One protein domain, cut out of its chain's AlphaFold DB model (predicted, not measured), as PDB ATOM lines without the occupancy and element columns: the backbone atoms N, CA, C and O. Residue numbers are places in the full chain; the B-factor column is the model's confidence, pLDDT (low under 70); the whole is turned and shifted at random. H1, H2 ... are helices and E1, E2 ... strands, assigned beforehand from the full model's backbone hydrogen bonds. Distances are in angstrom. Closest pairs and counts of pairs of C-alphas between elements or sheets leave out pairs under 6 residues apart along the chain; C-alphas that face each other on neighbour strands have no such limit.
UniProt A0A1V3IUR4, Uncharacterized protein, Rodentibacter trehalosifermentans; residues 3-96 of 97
ATOM      1  N   SER A   3     261.410 267.405 275.751       90.75
ATOM      2  CA  SER A   3     261.278 267.768 277.163       90.75
ATOM      3  C   SER A   3     260.794 266.599 278.010       90.75
ATOM      4  O   SER A   3     260.116 265.703 277.514       90.75
ATOM      5  N   GLN A   4     261.159 266.614 279.288       93.69
ATOM      6  CA  GLN A   4     260.799 265.592 280.261       93.69
ATOM      7  C   GLN A   4     260.489 266.246 281.611       93.69
ATOM      8  O   GLN A   4     261.266 267.069 282.103       93.69
ATOM      9  N   TYR A   5     259.380 265.844 282.230       96.12
ATOM     10  CA  TYR A   5     259.078 266.187 283.619       96.12
ATOM     11  C   TYR A   5     259.923 265.335 284.574       96.12
ATOM     12  O   TYR A   5     260.073 264.128 284.389       96.12
ATOM     13  N   LEU A   6     260.479 265.977 285.599       95.62
ATOM     14  CA  LEU A   6     261.251 265.355 286.681       95.62
ATOM     15  C   LEU A   6     260.423 265.179 287.963       95.62
ATOM     16  O   LEU A   6     260.937 264.726 288.983       95.62
ATOM     17  N   VAL A   7     259.150 265.561 287.908       95.88
ATOM     18  CA  VAL A   7     258.172 265.508 288.995       95.88
ATOM     19  C   VAL A   7     256.937 264.740 288.536       95.88
ATOM     20  O   VAL A   7     256.702 264.581 287.337       95.88
ATOM     21  N   ASP A   8     256.129 264.290 289.492       95.62
ATOM     22  CA  ASP A   8     254.806 263.747 289.210       95.62
ATOM     23  C   ASP A   8     253.823 264.887 288.910       95.62
ATOM     24  O   ASP A   8     253.396 265.619 289.802       95.62
ATOM     25  N   ILE A   9     253.457 265.032 287.637       94.00
ATOM     26  CA  ILE A   9     252.558 266.091 287.162       94.00
ATOM     27  C   ILE A   9     251.113 265.948 287.664       94.00
ATOM     28  O   ILE A   9     250.332 266.880 287.514       94.00
ATOM     29  N   SER A  10     250.735 264.805 288.249       94.12
ATOM     30  CA  SER A  10     249.406 264.636 288.851       94.12
ATOM     31  C   SER A  10     249.291 265.286 290.233       94.12
ATOM     32  O   SER A  10     248.184 265.557 290.696       94.12
ATOM     33  N   THR A  11     250.427 265.550 290.884       93.94
ATOM     34  CA  THR A  11     250.497 266.096 292.247       93.94
ATOM     35  C   THR A  11     251.281 267.402 292.338       93.94
ATOM     36  O   THR A  11     251.093 268.163 293.288       93.94
ATOM     37  N   PHE A  12     252.146 267.690 291.367       95.69
ATOM     38  CA  PHE A  12     252.939 268.908 291.325       95.69
ATOM     39  C   PHE A  12     252.175 270.066 290.673       95.69
ATOM     40  O   PHE A  12     251.655 269.941 289.567       95.69
ATOM     41  N   GLU A  13     252.159 271.222 291.335       95.56
ATOM     42  CA  GLU A  13     251.588 272.448 290.775       95.56
ATOM     43  C   GLU A  13     252.562 273.055 289.759       95.56
ATOM     44  O   GLU A  13     253.610 273.593 290.119       95.56
ATOM     45  N   LEU A  14     252.233 272.917 288.476       95.56
ATOM     46  CA  LEU A  14     253.044 273.429 287.374       95.56
ATOM     47  C   LEU A  14     252.921 274.960 287.263       95.56
ATOM     48  O   LEU A  14     251.845 275.505 287.518       95.56
ATOM     49  N   PRO A  15     253.989 275.667 286.849       94.81
ATOM     50  CA  PRO A  15     253.894 277.097 286.575       94.81
ATOM     51  C   PRO A  15     252.981 277.364 285.371       94.81
ATOM     52  O   PRO A  15     252.905 276.554 284.451       94.81
ATOM     53  N   GLU A  16     252.357 278.543 285.318       93.81
ATOM     54  CA  GLU A  16     251.431 278.919 284.233       93.81
ATOM     55  C   GLU A  16     252.062 278.822 282.830       93.81
ATOM     56  O   GLU A  16     251.402 278.422 281.868       93.81
ATOM     57  N   ILE A  17     253.363 279.115 282.716       94.81
ATOM     58  CA  ILE A  17     254.122 279.027 281.459       94.81
ATOM     59  C   ILE A  17     254.270 277.585 280.939       94.81
ATOM     60  O   ILE A  17     254.655 277.384 279.791       94.81
ATOM     61  N   ASP A  18     254.004 276.557 281.748       96.44
ATOM     62  CA  ASP A  18     254.347 275.177 281.392       96.44
ATOM     63  C   ASP A  18     253.685 274.704 280.088       96.44
ATOM     64  O   ASP A  18     254.323 274.065 279.246       96.44
ATOM     65  N   SER A  19     252.433 275.110 279.875       95.25
ATOM     66  CA  SER A  19     251.709 274.858 278.627       95.25
ATOM     67  C   SER A  19     252.383 275.513 277.414       95.25
ATOM     68  O   SER A  19     252.512 274.883 276.364       95.25
ATOM     69  N   ALA A  20     252.889 276.740 277.569       95.88
ATOM     70  CA  ALA A  20     253.607 277.460 276.525       95.88
ATOM     71  C   ALA A  20     254.979 276.832 276.238       95.88
ATOM     72  O   ALA A  20     255.356 276.717 275.075       95.88
ATOM     73  N   ILE A  21     255.695 276.352 277.264       94.19
ATOM     74  CA  ILE A  21     256.944 275.590 277.084       94.19
ATOM     75  C   ILE A  21     256.667 274.312 276.287       94.19
ATOM     76  O   ILE A  21     257.413 273.990 275.367       94.19
ATOM     77  N   THR A  22     255.595 273.585 276.617       94.62
ATOM     78  CA  THR A  22     255.203 272.369 275.886       94.62
ATOM     79  C   THR A  22     254.922 272.676 274.425       94.62
ATOM     80  O   THR A  22     255.539 272.065 273.557       94.62
ATOM     81  N   ALA A  23     254.083 273.676 274.154       93.94
ATOM     82  CA  ALA A  23     253.780 274.092 272.791       93.94
ATOM     83  C   ALA A  23     255.038 274.540 272.034       93.94
ATOM     84  O   ALA A  23     255.208 274.197 270.867       93.94
ATOM     85  N   PHE A  24     255.948 275.275 272.681       92.38
ATOM     86  CA  PHE A  24     257.208 275.679 272.064       92.38
ATOM     87  C   PHE A  24     258.046 274.461 271.667       92.38
ATOM     88  O   PHE A  24     258.501 274.383 270.532       92.38
ATOM     89  N   VAL A  25     258.226 273.504 272.584       89.88
ATOM     90  CA  VAL A  25     259.050 272.304 272.370       89.88
ATOM     91  C   VAL A  25     258.463 271.389 271.293       89.88
ATOM     92  O   VAL A  25     259.223 270.867 270.481       89.88
ATOM     93  N   GLU A  26     257.142 271.195 271.276       88.06
ATOM     94  CA  GLU A  26     256.447 270.325 270.312       88.06
ATOM     95  C   GLU A  26     256.421 270.895 268.889       88.06
ATOM     96  O   GLU A  26     256.352 270.131 267.931       88.06
ATOM     97  N   ASN A  27     256.517 272.219 268.742       86.50
ATOM     98  CA  ASN A  27     256.596 272.878 267.436       86.50
ATOM     99  C   ASN A  27     258.000 272.842 266.810       86.50
ATOM    100  O   ASN A  27     258.168 273.320 265.691       86.50
ATOM    101  N   GLN A  28     259.005 272.309 267.510       78.06
ATOM    102  CA  GLN A  28     260.346 272.143 266.955       78.06
ATOM    103  C   GLN A  28     260.499 270.752 266.353       78.06
ATOM    104  O   GLN A  28     260.245 269.751 267.031       78.06
ATOM    105  N   ASP A  29     261.000 270.684 265.121       69.12
ATOM    106  CA  ASP A  29     261.314 269.412 264.480       69.12
ATOM    107  C   ASP A  29     262.262 268.574 265.362       69.12
ATOM    108  O   ASP A  29     263.182 269.066 266.028       69.12
ATOM    109  N   ALA A  30     261.996 267.270 265.425       58.16
ATOM    110  CA  ALA A  30     262.831 266.332 266.158       58.16
ATOM    111  C   ALA A  30     264.020 265.926 265.281       58.16
ATOM    112  O   ALA A  30     263.907 265.005 264.473       58.16
ATOM    113  N   TYR A  31     265.155 266.595 265.452       54.22
ATOM    114  CA  TYR A  31     266.429 266.132 264.914       54.22
ATOM    115  C   TYR A  31     267.170 265.234 265.923       54.22
ATOM    116  O   TYR A  31     266.770 265.098 267.087       54.22
ATOM    117  N   TRP A  32     268.177 264.515 265.422       54.12
ATOM    118  CA  TRP A  32     269.068 263.667 266.211       54.12
ATOM    119  C   TRP A  32     270.506 264.165 266.021       54.12
ATOM    120  O   TRP A  32     271.187 263.714 265.102       54.12
ATOM    121  N   ALA A  33     270.949 265.108 266.850       54.03
ATOM    122  CA  ALA A  33     272.342 265.557 266.913       54.03
ATOM    123  C   ALA A  33     273.148 264.867 268.034       54.03
ATOM    124  O   ALA A  33     272.585 264.376 269.016       54.03
ATOM    125  N   ASP A  34     274.476 264.860 267.876       57.00
ATOM    126  CA  ASP A  34     275.434 264.257 268.817       57.00
ATOM    127  C   ASP A  34     275.695 265.135 270.061       57.00
ATOM    128  O   ASP A  34     275.953 264.604 271.144       57.00
ATOM    129  N   ASP A  35     275.554 266.462 269.939       68.56
ATOM    130  CA  ASP A  35     275.757 267.430 271.023       68.56
ATOM    131  C   ASP A  35     274.416 267.929 271.591       68.56
ATOM    132  O   ASP A  35     273.588 268.520 270.889       68.56
ATOM    133  N   ILE A  36     274.189 267.678 272.888       77.44
ATOM    134  CA  ILE A  36     272.905 267.914 273.565       77.44
ATOM    135  C   ILE A  36     273.076 268.878 274.743       77.44
ATOM    136  O   ILE A  36     273.666 268.547 275.775       77.44
ATOM    137  N   TYR A  37     272.443 270.043 274.642       83.69
ATOM    138  CA  TYR A  37     272.263 270.982 275.740       83.69
ATOM    139  C   TYR A  37     271.112 270.545 276.645       83.69
ATOM    140  O   TYR A  37     269.991 270.315 276.193       83.69
ATOM    141  N   ARG A  38     271.372 270.462 277.954       87.94
ATOM    142  CA  ARG A  38     270.352 270.161 278.970       87.94
ATOM    143  C   ARG A  38     269.979 271.437 279.711       87.94
ATOM    144  O   ARG A  38     270.769 271.936 280.512       87.94
ATOM    145  N   LEU A  39     268.775 271.936 279.479       91.19
ATOM    146  CA  LEU A  39     268.240 273.138 280.106       91.19
ATOM    147  C   LEU A  39     267.267 272.738 281.215       91.19
ATOM    148  O   LEU A  39     266.244 272.104 280.961       91.19
ATOM    149  N   ALA A  40     267.594 273.075 282.457       94.06
ATOM    150  CA  ALA A  40     266.720 272.850 283.602       94.06
ATOM    151  C   ALA A  40     265.758 274.025 283.792       94.06
ATOM    152  O   ALA A  40     266.150 275.181 283.634       94.06
ATOM    153  N   ILE A  41     264.526 273.730 284.205       95.38
ATOM    154  CA  ILE A  41     263.521 274.734 284.561       95.38
ATOM    155  C   ILE A  41     263.100 274.508 286.008       95.38
ATOM    156  O   ILE A  41     262.716 273.403 286.401       95.38
ATOM    157  N   MET A  42     263.201 275.567 286.804       95.06
ATOM    158  CA  MET A  42     262.870 275.572 288.218       95.06
ATOM    159  C   MET A  42     261.558 276.312 288.464       95.06
ATOM    160  O   MET A  42     261.325 277.389 287.915       95.06
ATOM    161  N   HIS A  43     260.730 275.743 289.332       94.88
ATOM    162  CA  HIS A  43     259.538 276.383 289.869       94.88
ATOM    163  C   HIS A  43     259.475 276.121 291.374       94.88
ATOM    164  O   HIS A  43     259.635 274.976 291.802       94.88
ATOM    165  N   ARG A  44     259.295 277.176 292.184       90.88
ATOM    166  CA  ARG A  44     259.215 277.075 293.659       90.88
ATOM    167  C   ARG A  44     260.394 276.308 294.284       90.88
ATOM    168  O   ARG A  44     260.221 275.466 295.162       90.88
ATOM    169  N   GLY A  45     261.607 276.566 293.791       90.62
ATOM    170  CA  GLY A  45     262.841 275.932 294.278       90.62
ATOM    171  C   GLY A  45     263.080 274.491 293.806       90.62
ATOM    172  O   GLY A  45     264.112 273.906 294.137       90.62
ATOM    173  N   ILE A  46     262.173 273.910 293.012       93.06
ATOM    174  CA  ILE A  46     262.268 272.534 292.513       93.06
ATOM    175  C   ILE A  46     262.535 272.562 291.007       93.06
ATOM    176  O   ILE A  46     261.813 273.214 290.255       93.06
ATOM    177  N   ILE A  47     263.567 271.844 290.549       94.69
ATOM    178  CA  ILE A  47     263.765 271.603 289.113       94.69
ATOM    179  C   ILE A  47     262.721 270.583 288.681       94.69
ATOM    180  O   ILE A  47     262.837 269.400 288.998       94.69
ATOM    181  N   TYR A  48     261.693 271.055 287.987       96.25
ATOM    182  CA  TYR A  48     260.517 270.248 287.685       96.25
ATOM    183  C   TYR A  48     260.537 269.699 286.256       96.25
ATOM    184  O   TYR A  48     259.897 268.688 285.971       96.25
ATOM    185  N   ARG A  49     261.291 270.335 285.355       95.62
ATOM    186  CA  ARG A  49     261.353 269.971 283.940       95.62
ATOM    187  C   ARG A  49     262.760 270.153 283.397       95.62
ATOM    188  O   ARG A  49     263.476 271.078 283.780       95.62
ATOM    189  N   VAL A  50     263.137 269.264 282.488       93.81
ATOM    190  CA  VAL A  50     264.332 269.401 281.661       93.81
ATOM    191  C   VAL A  50     263.919 269.483 280.199       93.81
ATOM    192  O   VAL A  50     263.052 268.737 279.740       93.81
ATOM    193  N   VAL A  51     264.546 270.398 279.474       91.31
ATOM    194  CA  VAL A  51     264.455 270.524 278.022       91.31
ATOM    195  C   VAL A  51     265.821 270.180 277.450       91.31
ATOM    196  O   VAL A  51     266.845 270.666 277.925       91.31
ATOM    197  N   THR A  52     265.842 269.297 276.463       87.88
ATOM    198  CA  THR A  52     267.050 268.940 275.723       87.88
ATOM    199  C   THR A  52     267.003 269.579 274.345       87.88
ATOM    200  O   THR A  52     266.038 269.375 273.596       87.88
ATOM    201  N   CYS A  53     268.044 270.344 274.039       81.19
ATOM    202  CA  CYS A  53     268.227 271.099 272.803       81.19
ATOM    203  C   CYS A  53     269.477 270.592 272.103       81.19
ATOM    204  O   CYS A  53     270.407 270.137 272.764       81.19
ATOM    205  N   GLU A  54     269.517 270.714 270.789       74.94
ATOM    206  CA  GLU A  54     270.733 270.447 270.031       74.94
ATOM    207  C   GLU A  54     271.696 271.637 270.106       74.94
ATOM    208  O   GLU A  54     271.289 272.776 270.366       74.94
ATOM    209  N   GLU A  55     272.986 271.377 269.907       60.28
ATOM    210  CA  GLU A  55     273.997 272.425 269.792       60.28
ATOM    211  C   GLU A  55     273.869 273.203 268.480       60.28
ATOM    212  O   GLU A  55     274.246 272.740 267.409       60.28
ATOM    213  N   GLY A  56     273.340 274.426 268.572       55.38
ATOM    214  CA  GLY A  56     273.260 275.346 267.443       55.38
ATOM    215  C   GLY A  56     272.436 276.602 267.724       55.38
ATOM    216  O   GLY A  56     271.629 276.661 268.654       55.38
ATOM    217  N   PHE A  57     272.625 277.621 266.879       53.78
ATOM    218  CA  PHE A  57     271.877 278.887 266.915       53.78
ATOM    219  C   PHE A  57     270.356 278.709 266.722       53.78
ATOM    220  O   PHE A  57     269.610 279.637 267.022       53.78
ATOM    221  N   SER A  58     269.892 277.554 266.224       66.88
ATOM    222  CA  SER A  58     268.489 277.313 265.859       66.88
ATOM    223  C   SER A  58     267.569 276.979 267.034       66.88
ATOM    224  O   SER A  58     266.394 277.317 266.964       66.88
ATOM    225  N   ASP A  59     268.081 276.373 268.113       73.25
ATOM    226  CA  ASP A  59     267.227 275.822 269.179       73.25
ATOM    227  C   ASP A  59     267.489 276.493 270.531       73.25
ATOM    228  O   ASP A  59     266.562 276.919 271.224       73.25
ATOM    229  N   LEU A  60     268.765 276.622 270.914       79.25
ATOM    230  CA  LEU A  60     269.149 277.136 272.229       79.25
ATOM    231  C   LEU A  60     268.837 278.629 272.385       79.25
ATOM    232  O   LEU A  60     268.319 279.048 273.423       79.25
ATOM    233  N   ILE A  61     269.157 279.434 271.368       83.31
ATOM    234  CA  ILE A  61     268.942 280.885 271.408       83.31
ATOM    235  C   ILE A  61     267.443 281.203 271.422       83.31
ATOM    236  O   ILE A  61     267.024 281.862 272.375       83.31
ATOM    237  N   PRO A  62     266.613 280.679 270.495       88.12
ATOM    238  CA  PRO A  62     265.179 280.959 270.513       88.12
ATOM    239  C   PRO A  62     264.494 280.490 271.794       88.12
ATOM    240  O   PRO A  62     263.628 281.189 272.312       88.12
ATOM    241  N   PHE A  63     264.902 279.347 272.358       89.75
ATOM    242  CA  PHE A  63     264.359 278.903 273.640       89.75
ATOM    243  C   PHE A  63     264.765 279.835 274.789       89.75
ATOM    244  O   PHE A  63     263.944 280.179 275.636       89.75
ATOM    245  N   THR A  64     266.021 280.284 274.819       90.19
ATOM    246  CA  THR A  64     266.502 281.219 275.847       90.19
ATOM    247  C   THR A  64     265.777 282.564 275.766       90.19
ATOM    248  O   THR A  64     265.382 283.108 276.796       90.19
ATOM    249  N   GLU A  65     265.568 283.089 274.556       91.06
ATOM    250  CA  GLU A  65     264.794 284.312 274.311       91.06
ATOM    251  C   GLU A  65     263.334 284.141 274.735       91.06
ATOM    252  O   GLU A  65     262.837 284.935 275.532       91.06
ATOM    253  N   PHE A  66     262.691 283.043 274.325       94.50
ATOM    254  CA  PHE A  66     261.337 282.691 274.750       94.50
ATOM    255  C   PHE A  66     261.197 282.682 276.279       94.50
ATOM    256  O   PHE A  66     260.264 283.272 276.826       94.50
ATOM    257  N   MET A  67     262.138 282.058 276.992       95.50
ATOM    258  CA  MET A  67     262.123 282.022 278.456       95.50
ATOM    259  C   MET A  67     262.303 283.427 279.056       95.50
ATOM    260  O   MET A  67     261.603 283.790 280.006       95.50
ATOM    261  N   HIS A  68     263.207 284.242 278.503       94.06
ATOM    262  CA  HIS A  68     263.418 285.620 278.955       94.06
ATOM    263  C   HIS A  68     262.183 286.510 278.771       94.06
ATOM    264  O   HIS A  68     261.861 287.280 279.684       94.06
ATOM    265  N   ASP A  69     261.477 286.374 277.647       95.25
ATOM    266  CA  ASP A  69     260.245 287.114 277.345       95.25
ATOM    267  C   ASP A  69     259.120 286.786 278.335       95.25
ATOM    268  O   ASP A  69     258.313 287.650 278.680       95.25
ATOM    269  N   HIS A  70     259.128 285.571 278.887       95.50
ATOM    270  CA  HIS A  70     258.207 285.140 279.939       95.50
ATOM    271  C   HIS A  70     258.749 285.367 281.359       95.50
ATOM    272  O   HIS A  70     258.264 284.781 282.325       95.50
ATOM    273  N   GLY A  71     259.769 286.213 281.517       94.81
ATOM    274  CA  GLY A  71     260.245 286.636 282.831       94.81
ATOM    275  C   GLY A  71     261.160 285.640 283.539       94.81
ATOM    276  O   GLY A  71     261.433 285.829 284.726       94.81
ATOM    277  N   TYR A  72     261.681 284.626 282.848       95.19
ATOM    278  CA  TYR A  72     262.711 283.745 283.394       95.19
ATOM    279  C   TYR A  72     264.107 284.353 283.223       95.19
ATOM    280  O   TYR A  72     264.329 285.239 282.396       95.19
ATOM    281  N   ILE A  73     265.060 283.905 284.038       93.12
ATOM    282  CA  ILE A  73     266.492 284.157 283.852       93.12
ATOM    283  C   ILE A  73     267.270 282.857 283.956       93.12
ATOM    284  O   ILE A  73     266.880 281.966 284.709       93.12
ATOM    285  N   ASP A  74     268.384 282.775 283.236       91.69
ATOM    286  CA  ASP A  74     269.330 281.671 283.351       91.69
ATOM    287  C   ASP A  74     270.369 281.945 284.450       91.69
ATOM    288  O   ASP A  74     271.212 282.833 284.320       91.69
ATOM    289  N   LEU A  75     270.326 281.161 285.529       88.12
ATOM    290  CA  LEU A  75     271.277 281.239 286.639       88.12
ATOM    291  C   LEU A  75     272.615 280.538 286.368       88.12
ATOM    292  O   LEU A  75     273.576 280.755 287.107       88.12
ATOM    293  N   ALA A  76     272.691 279.654 285.370       81.62
ATOM    294  CA  ALA A  76     273.919 278.921 285.070       81.62
ATOM    295  C   ALA A  76     274.873 279.716 284.168       81.62
ATOM    296  O   ALA A  76     276.068 279.417 284.150       81.62
ATOM    297  N   LYS A  77     274.372 280.755 283.483       68.56
ATOM    298  CA  LYS A  77     275.124 281.576 282.521       68.56
ATOM    299  C   LYS A  77     276.426 282.159 283.091       68.56
ATOM    300  O   LYS A  77     277.415 282.252 282.372       68.56
ATOM    301  N   ASP A  78     276.463 282.451 284.392       55.84
ATOM    302  CA  ASP A  78     277.652 282.984 285.079       55.84
ATOM    303  C   ASP A  78     278.642 281.902 285.554       55.84
ATOM    304  O   ASP A  78     279.767 282.212 285.945       55.84
ATOM    305  N   LYS A  79     278.235 280.625 285.569       55.44
ATOM    306  CA  LYS A  79     279.003 279.505 286.149       55.44
ATOM    307  C   LYS A  79     279.374 278.412 285.143       55.44
ATOM    308  O   LYS A  79     280.007 277.430 285.527       55.44
ATOM    309  N   GLY A  80     278.982 278.557 283.877       54.06
ATOM    310  CA  GLY A  80     279.231 277.593 282.800       54.06
ATOM    311  C   GLY A  80     278.301 276.378 282.840       54.06
ATOM    312  O   GLY A  80     277.722 276.035 281.819       54.06
ATOM    313  N   HIS A  81     278.104 275.757 284.010       60.12
ATOM    314  CA  HIS A  81     277.145 274.666 284.218       60.12
ATOM    315  C   HIS A  81     276.588 274.669 285.650       60.12
ATOM    316  O   HIS A  81     277.290 274.996 286.610       60.12
ATOM    317  N   PHE A  82     275.345 274.216 285.832       69.50
ATOM    318  CA  PHE A  82     274.752 273.954 287.147       69.50
ATOM    319  C   PHE A  82     274.384 272.477 287.276       69.50
ATOM    320  O   PHE A  82     273.463 272.015 286.619       69.50
ATOM    321  N   LYS A  83     275.079 271.714 288.134       71.56
ATOM    322  CA  LYS A  83     274.778 270.286 288.402       71.56
ATOM    323  C   LYS A  83     274.591 269.419 287.133       71.56
ATOM    324  O   LYS A  83     273.745 268.531 287.117       71.56
ATOM    325  N   GLY A  84     275.362 269.676 286.073       78.06
ATOM    326  CA  GLY A  84     275.257 268.952 284.794       78.06
ATOM    327  C   GLY A  84     274.183 269.474 283.830       78.06
ATOM    328  O   GLY A  84     273.959 268.866 282.786       78.06
ATOM    329  N   TYR A  85     273.530 270.589 284.157       84.56
ATOM    330  CA  TYR A  85     272.702 271.367 283.239       84.56
ATOM    331  C   TYR A  85     273.514 272.523 282.656       84.56
ATOM    332  O   TYR A  85     274.285 273.166 283.373       84.56
ATOM    333  N   SER A  86     273.331 272.786 281.367       87.00
ATOM    334  CA  SER A  86     273.951 273.915 280.669       87.00
ATOM    335  C   SER A  86     273.282 275.243 281.030       87.00
ATOM    336  O   SER A  86     273.964 276.253 281.135       87.00
ATOM    337  N   SER A  87     271.976 275.212 281.310       90.00
ATOM    338  CA  SER A  87     271.199 276.361 281.792       90.00
ATOM    339  C   SER A  87     270.291 275.969 282.949       90.00
ATOM    340  O   SER A  87     269.828 274.827 283.026       90.00
ATOM    341  N   LEU A  88     270.004 276.927 283.829       92.94
ATOM    342  CA  LEU A  88     268.992 276.804 284.876       92.94
ATOM    343  C   LEU A  88     268.061 278.014 284.832       92.94
ATOM    344  O   LEU A  88     268.391 279.072 285.366       92.94
ATOM    345  N   PHE A  89     266.884 277.833 284.243       94.44
ATOM    346  CA  PHE A  89     265.865 278.866 284.159       94.44
ATOM    347  C   PHE A  89     265.030 278.932 285.434       94.44
ATOM    348  O   PHE A  89     264.462 277.930 285.871       94.44
ATOM    349  N   ILE A  90     264.908 280.132 285.990       93.88
ATOM    350  CA  ILE A  90     264.034 280.444 287.125       93.88
ATOM    351  C   ILE A  90     263.250 281.723 286.838       93.88
ATOM    352  O   ILE A  90     263.783 282.652 286.230       93.88
ATOM    353  N   HIS A  91     261.994 281.791 287.273       94.62
ATOM    354  CA  HIS A  91     261.205 283.007 287.119       94.62
ATOM    355  C   HIS A  91     261.755 284.120 288.026       94.62
ATOM    356  O   HIS A  91     262.071 283.884 289.192       94.62
ATOM    357  N   LYS A  92     261.847 285.361 287.527       91.44
ATOM    358  CA  LYS A  92     262.412 286.505 288.277       91.44
ATOM    359  C   LYS A  92     261.712 286.763 289.614       91.44
ATOM    360  O   LYS A  92     262.345 287.279 290.535       91.44
ATOM    361  N   ALA A  93     260.424 286.433 289.719       88.25
ATOM    362  CA  ALA A  93     259.671 286.583 290.964       88.25
ATOM    363  C   ALA A  93     260.164 285.636 292.073       88.25
ATOM    364  O   ALA A  93     260.172 286.033 293.236       88.25
ATOM    365  N   ASP A  94     260.656 284.447 291.714       85.12
ATOM    366  CA  ASP A  94     261.101 283.414 292.661       85.12
ATOM    367  C   ASP A  94     262.489 283.721 293.259       85.12
ATOM    368  O   ASP A  94     262.957 283.024 294.152       85.12
ATOM    369  N   LEU A  95     263.172 284.768 292.781       78.00
ATOM    370  CA  LEU A  95     264.491 285.187 293.279       78.00
ATOM    371  C   LEU A  95     264.434 286.207 294.416       78.00
ATOM    372  O   LEU A  95     265.468 286.536 294.993       78.00
ATOM    373  N   ARG A  96     263.256 286.771 294.688       62.12
ATOM    374  CA  ARG A  96     263.067 287.843 295.680       62.12
ATOM    375  C   ARG A  96     262.406 287.362 296.975       62.12
ATOM    376  O   ARG A  96     262.075 288.206 297.805       62.12
TER     377      ARG A  96
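Overview. This is residues 3 to 96 of the 97 residues of an uncharacterized protein of Rodentibacter trehalosifermentans (UniProt A0A1V3IUR4). A strongly twisted wall of five strands, built round the long hairpin E2 and E3, has two helices side by side over one of its faces: H1 by the E1 and E3 part, H2 by the E5 and E4 part. This makes two layers, and a short last helix, H3, only grazes the sheet after E5. The printed part has 94 residues, with three named helices and five named strands in the order E1 H1 E2 E3 H2 E4 E5 H3. The sheet is mixed, in the order E1, E3, E2, E5, E4, and the class is mixed, helices and strands. The whole is compact, with a radius of gyration of the C-alphas of 12.7 A, and rounded, spanning 34 by 31 by 24 A.

Along the chain. The longest strand, E3, is residues 46 to 54, 24.1 A, and E2 is residues 36 to 43, 22.7 A. E1 is residues 3 to 5, beginning at C-alpha 3 (261.278, 267.768, 277.163). E5 is residues 87 to 91, 13.1 A, and E4 is residues 72 to 74. H1 is residues 18 to 26, 12.3 A, and H2 is residues 60 to 69, 14.3 A, beginning at C-alpha 60 (269.149, 277.136, 272.229). H3 is residues 92 to 95, ending at C-alpha 95 (264.491, 285.187, 293.279).

Arrangement. E2 and E3 form a hairpin, antiparallel at 155 degrees, with N 39 and O 51 2.8 A apart. E1, an edge strand, is antiparallel to E3 at 163 degrees, with N 4 and O 50 2.9 A apart. E5 is parallel to E2 at 23 degrees, with N 42 and O 89 2.8 A apart. E4, the other edge strand, forms a hairpin with E5, antiparallel at 152 degrees, with N 73 and O 90 2.8 A apart. H1 is on the sheet at a height of 10.1 A and runs along the strands, at 13 degrees to E3 on the local plane. H2 is on the same face; its closest C-alpha pair with E3 is Cys 53 and Leu 60, 6.1 A. H1 and H2 are near each other, with 9 pairs of C-alphas within 10 A. In H1 and H2 every O i to N i+4 pair is within hydrogen-bond range; H3 is too short for such a pair.

Size, cuts and confidence. The C-alphas farthest apart are those of Trp 32 and Arg 96, 38.6 A. The printed part has no cut. The links E1 to H1 and E4 to E5 are long, with 12 residues each. The mean pLDDT of the printed part is 84.6; it is under 70 at residues 29 to 35, 55 to 58, 77 to 82 and 96.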